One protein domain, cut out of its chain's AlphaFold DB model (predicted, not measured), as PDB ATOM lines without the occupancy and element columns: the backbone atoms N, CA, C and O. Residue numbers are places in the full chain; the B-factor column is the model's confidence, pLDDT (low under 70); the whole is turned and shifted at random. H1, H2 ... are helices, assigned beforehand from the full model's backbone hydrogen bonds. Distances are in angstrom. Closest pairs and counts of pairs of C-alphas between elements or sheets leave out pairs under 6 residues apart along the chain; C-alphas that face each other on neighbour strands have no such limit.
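AT A GLANCE: This is residues 3 to 78 of the 81 residues of the protein "Tryptophan 2,3-dioxygenase" of Actinobacteria bacterium (UniProt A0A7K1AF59). One long helix, H2, runs nearly the whole length of a rod; H1 makes a corner with it near residue 16, and after residue 47 the backbone folds back along H2 through the short helices H3 and H4, with H4 packing on H1. The printed part has 76 residues with four named helices, in the order H1, H2, H3, H4, and no named strand; the class is all helix. The whole is only just loose, close to extended, with a radius of gyration of the C-alphas of 16.8 A, and it spans 51 by 20 by 18 A.

IN THESE COORDINATES: H2, residues 16 to 47, measures 46.7 A from C-alpha 16 at (220.004, 226.010, 319.106) to C-alpha 47 at (175.894, 211.018, 321.761). H1, residues 3 to 14, measures 16.7 A. H3 holds residues 59 to 64, 8.7 A. H4, residues 72 to 78, measures 10.6 A and ends at C-alpha 78, (212.028, 218.111, 330.395).

HOW THE PARTS SIT: H2 is the hub, touching three helices. H1 and H2 touch only at the corner, at a steep tilt of 61 degrees; their closest C-alphas, of Tyr 12 and Ala 19, are 5.0 A apart. H2, with residues 36 to 44 alone, touches H3 in a helical hairpin, opposite ways at a shallow tilt of 23 degrees; the closest C-alphas, of Val 40 and Leu 62, are 5.9 A apart. H2 and H4 only just touch, with 3 pairs of C-alphas within 8 A; the closest, of Val 26 and Leu 74, are 7.1 A apart. H1, with residues 4 to 9 alone, touches H4, the same way at a steep tilt of 49 degrees; the closest C-alphas, of Gln 5 and Asp 73, are 6.1 A apart. H3 is apart from H1 and from H4. In H1, H2 and H3 every O i to N i+4 pair is within hydrogen-bond range; in H4, 2 of 3 are.

THE WHOLE: The C-alphas farthest apart, of His 14 and Lys 50, are 50.7 A apart. The printed part has no cut; the link from H2 to H3, 11 residues, is long. Mean pLDDT of the printed part is 96.8, and no printed residue is under 70.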
ATOM      1  N   GLN A   3     219.191 206.270 325.408       96.12
ATOM      2  CA  GLN A   3     220.204 206.759 324.474       96.12
ATOM      3  C   GLN A   3     219.685 207.942 323.645       96.12
ATOM      4  O   GLN A   3     220.378 208.949 323.518       96.12
ATOM      5  N   LEU A   4     218.459 207.845 323.119       96.38
ATOM      6  CA  LEU A   4     217.829 208.944 322.379       96.38
ATOM      7  C   LEU A   4     217.651 210.182 323.265       96.38
ATOM      8  O   LEU A   4     217.964 211.289 322.845       96.38
ATOM      9  N   GLN A   5     217.194 210.000 324.503       97.44
ATOM     10  CA  GLN A   5     217.013 211.104 325.444       97.44
ATOM     11  C   GLN A   5     218.327 211.821 325.764       97.44
ATOM     12  O   GLN A   5     218.337 213.044 325.853       97.44
ATOM     13  N   ASN A   6     219.438 211.087 325.888       97.56
ATOM     14  CA  ASN A   6     220.760 211.693 326.063       97.56
ATOM     15  C   ASN A   6     221.119 212.583 324.866       97.56
ATOM     16  O   ASN A   6     221.514 213.726 325.060       97.56
ATOM     17  N   VAL A   7     220.913 212.096 323.637       97.44
ATOM     18  CA  VAL A   7     221.160 212.881 322.416       97.44
ATOM     19  C   VAL A   7     220.281 214.131 322.368       97.44
ATOM     20  O   VAL A   7     220.772 215.207 322.045       97.44
ATOM     21  N   LEU A   8     218.999 214.014 322.721       97.81
ATOM     22  CA  LEU A   8     218.088 215.158 322.752       97.81
ATOM     23  C   LEU A   8     218.525 216.209 323.785       97.81
ATOM     24  O   LEU A   8     218.507 217.393 323.477       97.81
ATOM     25  N   VAL A   9     218.976 215.803 324.976       97.88
ATOM     26  CA  VAL A   9     219.517 216.744 325.977       97.88
ATOM     27  C   VAL A   9     220.752 217.474 325.441       97.88
ATOM     28  O   VAL A   9     220.856 218.689 325.598       97.88
ATOM     29  N   GLU A  10     221.662 216.766 324.772       97.94
ATOM     30  CA  GLU A  10     222.851 217.386 324.176       97.94
ATOM     31  C   GLU A  10     222.488 218.370 323.055       97.94
ATOM     32  O   GLU A  10     223.046 219.466 323.000       97.94
ATOM     33  N   ILE A  11     221.495 218.042 322.217       97.62
ATOM     34  CA  ILE A  11     220.953 218.967 321.210       97.62
ATOM     35  C   ILE A  11     220.465 220.258 321.875       97.62
ATOM     36  O   ILE A  11     220.861 221.343 321.463       97.62
ATOM     37  N   TYR A  12     219.674 220.159 322.944       97.88
ATOM     38  CA  TYR A  12     219.142 221.332 323.645       97.88
ATOM     39  C   TYR A  12     220.222 222.215 324.282       97.88
ATOM     40  O   TYR A  12     220.005 223.411 324.469       97.88
ATOM     41  N   ARG A  13     221.382 221.645 324.622       96.81
ATOM     42  CA  ARG A  13     222.501 222.376 325.236       96.81
ATOM     43  C   ARG A  13     223.451 222.996 324.221       96.81
ATOM     44  O   ARG A  13     224.107 223.988 324.541       96.81
ATOM     45  N   HIS A  14     223.569 222.402 323.036       97.75
ATOM     46  CA  HIS A  14     224.677 222.694 322.124       97.75
ATOM     47  C   HIS A  14     224.258 223.059 320.697       97.75
ATOM     48  O   HIS A  14     225.063 223.655 319.984       97.75
ATOM     49  N   ASP A  15     223.022 222.775 320.282       97.88
ATOM     50  CA  ASP A  15     222.504 223.111 318.953       97.88
ATOM     51  C   ASP A  15     221.142 223.811 319.046       97.88
ATOM     52  O   ASP A  15     220.081 223.185 319.066       97.88
ATOM     53  N   VAL A  16     221.191 225.145 319.039       96.62
ATOM     54  CA  VAL A  16     220.004 226.010 319.106       96.62
ATOM     55  C   VAL A  16     219.033 225.737 317.955       96.62
ATOM     56  O   VAL A  16     217.827 225.701 318.172       96.62
ATOM     57  N   SER A  17     219.535 225.503 316.739       97.69
ATOM     58  CA  SER A  17     218.681 225.338 315.558       97.69
ATOM     59  C   SER A  17     217.863 224.045 315.613       97.69
ATOM     60  O   SER A  17     216.658 224.038 315.352       97.69
ATOM     61  N   SER A  18     218.499 222.950 316.029       97.75
ATOM     62  CA  SER A  18     217.819 221.671 316.225       97.75
ATOM     63  C   SER A  18     216.917 221.692 317.464       97.75
ATOM     64  O   SER A  18     215.855 221.064 317.455       97.75
ATOM     65  N   ALA A  19     217.291 222.431 318.514       98.06
ATOM     66  CA  ALA A  19     216.445 222.624 319.690       98.06
ATOM     67  C   ALA A  19     215.148 223.369 319.337       98.06
ATOM     68  O   ALA A  19     214.071 222.925 319.728       98.06
ATOM     69  N   GLU A  20     215.219 224.428 318.523       98.31
ATOM     70  CA  GLU A  20     214.032 225.141 318.032       98.31
ATOM     71  C   GLU A  20     213.089 224.216 317.257       98.31
ATOM     72  O   GLU A  20     211.877 224.260 317.465       98.31
ATOM     73  N   LEU A  21     213.622 223.338 316.399       98.19
ATOM     74  CA  LEU A  21     212.807 222.331 315.717       98.19
ATOM     75  C   LEU A  21     212.122 221.392 316.719       98.19
ATOM     76  O   LEU A  21     210.936 221.102 316.569       98.19
ATOM     77  N   CYS A  22     212.849 220.933 317.741       98.25
ATOM     78  CA  CYS A  22     212.278 220.088 318.785       98.25
ATOM     79  C   CYS A  22     211.147 220.800 319.543       98.25
ATOM     80  O   CYS A  22     210.125 220.168 319.797       98.25
ATOM     81  N   GLU A  23     211.278 222.095 319.843       98.31
ATOM     82  CA  GLU A  23     210.190 222.880 320.444       98.31
ATOM     83  C   GLU A  23     208.960 222.931 319.534       98.31
ATOM     84  O   GLU A  23     207.853 222.666 319.992       98.31
ATOM     85  N   ARG A  24     209.129 223.132 318.218       98.50
ATOM     86  CA  ARG A  24     207.982 223.112 317.287       98.50
ATOM     87  C   ARG A  24     207.280 221.758 317.216       98.50
ATOM     88  O   ARG A  24     206.081 221.708 316.946       98.50
ATOM     89  N   LEU A  25     208.000 220.661 317.443       98.38
ATOM     90  CA  LEU A  25     207.391 219.332 317.546       98.38
ATOM     91  C   LEU A  25     206.595 219.170 318.845       98.38
ATOM     92  O   LEU A  25     205.549 218.522 318.829       98.38
ATOM     93  N   VAL A  26     207.057 219.769 319.945       98.19
ATOM     94  CA  VAL A  26     206.311 219.799 321.208       98.19
ATOM     95  C   VAL A  26     205.052 220.655 321.076       98.19
ATOM     96  O   VAL A  26     203.977 220.153 321.397       98.19
ATOM     97  N   ASP A  27     205.142 221.849 320.483       98.31
ATOM     98  CA  ASP A  27     203.977 222.706 320.195       98.31
ATOM     99  C   ASP A  27     202.911 221.956 319.370       98.31
ATOM    100  O   ASP A  27     201.704 222.036 319.623       98.31
ATOM    101  N   LEU A  28     203.354 221.193 318.361       98.25
ATOM    102  CA  LEU A  28     202.471 220.377 317.529       98.25
ATOM    103  C   LEU A  28     201.774 219.279 318.345       98.25
ATOM    104  O   LEU A  28     200.581 219.030 318.148       98.25
ATOM    105  N   ASP A  29     202.507 218.613 319.235       97.81
ATOM    106  CA  ASP A  29     201.963 217.558 320.087       97.81
ATOM    107  C   ASP A  29     200.934 218.112 321.079       97.81
ATOM    108  O   ASP A  29     199.845 217.553 321.208       97.81
ATOM    109  N   GLU A  30     201.210 219.261 321.704       97.12
ATOM    110  CA  GLU A  30     200.247 219.963 322.560       97.12
ATOM    111  C   GLU A  30     198.958 220.297 321.801       97.12
ATOM    112  O   GLU A  30     197.857 219.976 322.264       97.12
ATOM    113  N   GLY A  31     199.083 220.868 320.598       97.56
ATOM    114  CA  GLY A  31     197.942 221.181 319.739       97.56
ATOM    115  C   GLY A  31     197.127 219.940 319.356       97.56
ATOM    116  O   GLY A  31     195.890 219.973 319.360       97.56
ATOM    117  N   LEU A  32     197.796 218.817 319.079       97.62
ATOM    118  CA  LEU A  32     197.138 217.541 318.795       97.62
ATOM    119  C   LEU A  32     196.368 217.017 320.013       97.62
ATOM    120  O   LEU A  32     195.231 216.554 319.875       97.62
ATOM    121  N   GLN A  33     196.956 217.102 321.206       96.81
ATOM    122  CA  GLN A  33     196.320 216.652 322.443       96.81
ATOM    123  C   GLN A  33     195.111 217.527 322.801       96.81
ATOM    124  O   GLN A  33     194.053 217.001 323.163       96.81
ATOM    125  N   GLU A  34     195.209 218.844 322.610       97.69
ATOM    126  CA  GLU A  34     194.083 219.764 322.782       97.69
ATOM    127  C   GLU A  34     192.948 219.450 321.794       97.69
ATOM    128  O   GLU A  34     191.767 219.412 322.162       97.69
ATOM    129  N   TRP A  35     193.287 219.177 320.531       98.06
ATOM    130  CA  TRP A  35     192.315 218.742 319.531       98.06
ATOM    131  C   TRP A  35     191.626 217.432 319.936       98.06
ATOM    132  O   TRP A  35     190.393 217.381 319.917       98.06
ATOM    133  N   ARG A  36     192.374 216.406 320.370       98.00
ATOM    134  CA  ARG A  36     191.800 215.130 320.836       98.00
ATOM    135  C   ARG A  36     190.839 215.347 321.998       98.00
ATOM    136  O   ARG A  36     189.739 214.796 321.989       98.00
ATOM    137  N   TYR A  37     191.206 216.189 322.965       98.00
ATOM    138  CA  TYR A  37     190.345 216.494 324.107       98.00
ATOM    139  C   TYR A  37     189.042 217.179 323.674       98.00
ATOM    140  O   TYR A  37     187.948 216.742 324.045       98.00
ATOM    141  N   ARG A  38     189.130 218.216 322.831       98.31
ATOM    142  CA  ARG A  38     187.941 218.896 322.289       98.31
ATOM    143  C   ARG A  38     187.070 217.945 321.468       98.31
ATOM    144  O   ARG A  38     185.845 218.009 321.567       98.31
ATOM    145  N   HIS A  39     187.680 217.035 320.712       98.06
ATOM    146  CA  HIS A  39     186.971 216.013 319.950       98.06
ATOM    147  C   HIS A  39     186.203 215.046 320.863       98.06
ATOM    148  O   HIS A  39     185.008 214.844 320.655       98.06
ATOM    149  N   VAL A  40     186.841 214.533 321.924       98.06
ATOM    150  CA  VAL A  40     186.179 213.714 322.957       98.06
ATOM    151  C   VAL A  40     184.957 214.441 323.512       98.06
ATOM    152  O   VAL A  40     183.863 213.880 323.526       98.06
ATOM    153  N   LYS A  41     185.116 215.708 323.919       98.19
ATOM    154  CA  LYS A  41     184.016 216.495 324.489       98.19
ATOM    155  C   LYS A  41     182.888 216.757 323.498       98.19
ATOM    156  O   LYS A  41     181.724 216.732 323.893       98.19
ATOM    157  N   MET A  42     183.211 216.983 322.225       98.25
ATOM    158  CA  MET A  42     182.220 217.139 321.159       98.25
ATOM    159  C   MET A  42     181.405 215.854 320.949       98.25
ATOM    160  O   MET A  42     180.179 215.920 320.835       98.25
ATOM    161  N   VAL A  43     182.049 214.686 320.965       98.06
ATOM    162  CA  VAL A  43     181.357 213.393 320.852       98.06
ATOM    163  C   VAL A  43     180.497 213.128 322.093       98.06
ATOM    164  O   VAL A  43     179.304 212.854 321.959       98.06
ATOM    165  N   GLU A  44     181.059 213.303 323.293       97.88
ATOM    166  CA  GLU A  44     180.374 213.085 324.575       97.88
ATOM    167  C   GLU A  44     179.099 213.932 324.703       97.88
ATOM    168  O   GLU A  44     178.041 213.408 325.046       97.88
ATOM    169  N   ARG A  45     179.142 215.225 324.349       98.19
ATOM    170  CA  ARG A  45     177.947 216.090 324.407       98.19
ATOM    171  C   ARG A  45     176.876 215.754 323.363       98.19
ATOM    172  O   ARG A  45     175.739 216.186 323.522       98.19
ATOM    173  N   THR A  46     177.240 215.063 322.282       97.81
ATOM    174  CA  THR A  46     176.338 214.788 321.150       97.81
ATOM    175  C   THR A  46     175.653 213.434 321.297       97.81
ATOM    176  O   THR A  46     174.449 213.323 321.075       97.81
ATOM    177  N   ILE A  47     176.405 212.397 321.682       96.44
ATOM    178  CA  ILE A  47     175.894 211.018 321.761       96.44
ATOM    179  C   ILE A  47     176.035 210.382 323.149       96.44
ATOM    180  O   ILE A  47     175.651 209.224 323.324       96.44
ATOM    181  N   GLY A  48     176.562 211.104 324.140       96.69
ATOM    182  CA  GLY A  48     176.911 210.534 325.438       96.69
ATOM    183  C   GLY A  48     178.020 209.495 325.291       96.69
ATOM    184  O   GLY A  48     178.994 209.702 324.574       96.69
ATOM    185  N   VAL A  49     177.836 208.344 325.934       95.62
ATOM    186  CA  VAL A  49     178.783 207.211 325.921       95.62
ATOM    187  C   VAL A  49     178.342 206.069 324.997       95.62
ATOM    188  O   VAL A  49     178.741 204.921 325.182       95.62
ATOM    189  N   LYS A  50     177.477 206.353 324.014       96.62
ATOM    190  CA  LYS A  50     177.038 205.337 323.047       96.62
ATOM    191  C   LYS A  50     178.228 204.823 322.215       96.62
ATOM    192  O   LYS A  50     179.125 205.611 321.904       96.62
ATOM    193  N   PRO A  51     178.218 203.538 321.802       96.12
ATOM    194  CA  PRO A  51     179.189 203.014 320.849       96.12
ATOM    195  C   PRO A  51     179.234 203.843 319.564       96.12
ATOM    196  O   PRO A  51     178.208 204.336 319.086       96.12
ATOM    197  N   GLY A  52     180.433 203.987 319.006       93.50
ATOM    198  CA  GLY A  52     180.631 204.669 317.736       93.50
ATOM    199  C   GLY A  52     180.065 203.848 316.579       93.50
ATOM    200  O   GLY A  52     180.072 202.619 316.609       93.50
ATOM    201  N   THR A  53     179.637 204.517 315.510       94.31
ATOM    202  CA  THR A  53     179.152 203.848 314.287       94.31
ATOM    203  C   THR A  53     180.221 202.987 313.607       94.31
ATOM    204  O   THR A  53     179.884 202.060 312.883       94.31
ATOM    205  N   GLY A  54     181.505 203.246 313.881       93.00
ATOM    206  CA  GLY A  54     182.635 202.413 313.458       93.00
ATOM    207  C   GLY A  54     182.905 201.182 314.337       93.00
ATOM    208  O   GLY A  54     183.953 200.565 314.184       93.00
ATOM    209  N   GLY A  55     182.025 200.846 315.288       94.00
ATOM    210  CA  GLY A  55     182.164 199.672 316.160       94.00
ATOM    211  C   GLY A  55     183.070 199.863 317.383       94.00
ATOM    212  O   GLY A  55     183.281 198.918 318.139       94.00
ATOM    213  N   SER A  56     183.596 201.070 317.609       95.06
ATOM    214  CA  SER A  56     184.361 201.392 318.819       95.06
ATOM    215  C   SER A  56     183.445 201.644 320.021       95.06
ATOM    216  O   SER A  56     182.249 201.908 319.882       95.06
ATOM    217  N   SER A  57     184.023 201.685 321.223       95.25
ATOM    218  CA  SER A  57     183.333 202.111 322.449       95.25
ATOM    219  C   SER A  57     183.001 203.618 322.491       95.25
ATOM    220  O   SER A  57     182.625 204.138 323.541       95.25
ATOM    221  N   GLY A  58     183.143 204.343 321.371       96.00
ATOM    222  CA  GLY A  58     182.845 205.770 321.273       96.00
ATOM    223  C   GLY A  58     183.800 206.600 322.128       96.00
ATOM    224  O   GLY A  58     185.015 206.558 321.931       96.00
ATOM    225  N   VAL A  59     183.252 207.333 323.099       97.25
ATOM    226  CA  VAL A  59     184.022 208.174 324.034       97.25
ATOM    227  C   VAL A  59     185.116 207.385 324.755       97.25
ATOM    228  O   VAL A  59     186.214 207.907 324.915       97.25
ATOM    229  N   GLY A  60     184.865 206.126 325.134       96.12
ATOM    230  CA  GLY A  60     185.859 205.305 325.837       96.12
ATOM    231  C   GLY A  60     187.138 205.084 325.023       96.12
ATOM    232  O   GLY A  60     188.239 205.247 325.542       96.12
ATOM    233  N   TYR A  61     186.997 204.784 323.730       96.19
ATOM    234  CA  TYR A  61     188.126 204.655 322.807       96.19
ATOM    235  C   TYR A  61     188.841 205.995 322.601       96.19
ATOM    236  O   TYR A  61     190.064 206.059 322.624       96.19
ATOM    237  N   LEU A  62     188.099 207.092 322.435       96.94
ATOM    238  CA  LEU A  62     188.721 208.402 322.234       96.94
ATOM    239  C   LEU A  62     189.502 208.859 323.476       96.94
ATOM    240  O   LEU A  62     190.609 209.379 323.343       96.94
ATOM    241  N   LEU A  63     188.977 208.603 324.678       96.25
ATOM    242  CA  LEU A  63     189.680 208.860 325.938       96.25
ATOM    243  C   LEU A  63     190.993 208.078 326.038       96.25
ATOM    244  O   LEU A  63     191.971 208.637 326.523       96.25
ATOM    245  N   SER A  64     191.060 206.837 325.538       95.19
ATOM    246  CA  SER A  64     192.309 206.061 325.571       95.19
ATOM    247  C   SER A  64     193.405 206.628 324.661       95.19
ATOM    248  O   SER A  64     194.555 206.219 324.769       95.19
ATOM    249  N   THR A  65     193.064 207.551 323.756       94.69
ATOM    250  CA  THR A  65     194.050 208.267 322.929       94.69
ATOM    251  C   THR A  65     194.616 209.514 323.615       94.69
ATOM    252  O   THR A  65     195.643 210.037 323.180       94.69
ATOM    253  N   LEU A  66     193.980 209.999 324.690       94.44
ATOM    254  CA  LEU A  66     194.511 211.100 325.492       94.44
ATOM    255  C   LEU A  66     195.704 210.633 326.326       94.44
ATOM    256  O   LEU A  66     195.780 209.484 326.753       94.44
ATOM    257  N   GLY A  67     196.652 211.540 326.561       87.25
ATOM    258  CA  GLY A  67     197.859 211.227 327.332       87.25
ATOM    259  C   GLY A  67     198.853 210.312 326.608       87.25
ATOM    260  O   GLY A  67     199.774 209.812 327.242       87.25
ATOM    261  N   GLN A  68     198.681 210.090 325.300       93.62
ATOM    262  CA  GLN A  68     199.646 209.402 324.437       93.62
ATOM    263  C   GLN A  68     200.354 210.425 323.529       93.62
ATOM    264  O   GLN A  68     199.885 210.648 322.404       93.62
ATOM    265  N   PRO A  69     201.419 211.093 324.018       94.69
ATOM    266  CA  PRO A  69     202.187 212.036 323.212       94.69
ATOM    267  C   PRO A  69     202.879 211.312 322.054       94.69
ATOM    268  O   PRO A  69     203.424 210.220 322.224       94.69
ATOM    269  N   VAL A  70     202.885 211.932 320.876       95.81
ATOM    270  CA  VAL A  70     203.561 211.426 319.674       95.81
ATOM    271  C   VAL A  70     205.076 211.453 319.870       95.81
ATOM    272  O   VAL A  70     205.768 210.513 319.485       95.81
ATOM    273  N   PHE A  71     205.586 212.496 320.530       96.56
ATOM    274  CA  PHE A  71     207.012 212.680 320.807       96.56
ATOM    275  C   PHE A  71     207.330 212.492 322.297       96.56
ATOM    276  O   PHE A  71     207.853 213.385 322.959       96.56
ATOM    277  N   ALA A  72     207.013 211.316 322.847       95.81
ATOM    278  CA  ALA A  72     207.151 211.020 324.278       95.81
ATOM    279  C   ALA A  72     208.553 211.303 324.859       95.81
ATOM    280  O   ALA A  72     208.666 211.775 325.989       95.81
ATOM    281  N   ASP A  73     209.627 211.052 324.099       96.88
ATOM    282  CA  ASP A  73     210.991 211.316 324.569       96.88
ATOM    283  C   ASP A  73     211.293 212.825 324.705       96.88
ATOM    284  O   ASP A  73     212.030 213.189 325.619       96.88
ATOM    285  N   LEU A  74     210.687 213.709 323.891       97.38
ATOM    286  CA  LEU A  74     210.831 215.171 324.039       97.38
ATOM    287  C   LEU A  74     210.205 215.673 325.347       97.38
ATOM    288  O   LEU A  74     210.766 216.542 326.014       97.38
ATOM    289  N   TRP A  75     209.085 215.074 325.757       96.94
ATOM    290  CA  TRP A  75     208.468 215.334 327.056       96.94
ATOM    291  C   TRP A  75     209.291 214.762 328.213       96.94
ATOM    292  O   TRP A  75     209.489 215.427 329.228       96.94
ATOM    293  N   ALA A  76     209.809 213.541 328.059       95.88
ATOM    294  CA  ALA A  76     210.557 212.853 329.110       95.88
ATOM    295  C   ALA A  76     211.857 213.577 329.502       95.88
ATOM    296  O   ALA A  76     212.253 213.541 330.667       95.88
ATOM    297  N   ILE A  77     212.516 214.259 328.558       97.44
ATOM    298  CA  ILE A  77     213.754 214.995 328.850       97.44
ATOM    299  C   ILE A  77     213.533 216.295 329.627       97.44
ATOM    300  O   ILE A  77     214.502 216.821 330.162       97.44
ATOM    301  N   ARG A  78     212.300 216.810 329.750       96.19
ATOM    302  CA  ARG A  78     212.028 218.111 330.395       96.19
ATOM    303  C   ARG A  78     212.514 218.190 331.842       96.19
ATOM    304  O   ARG A  78     212.954 219.244 332.272       96.19
TER     305      ARG A  78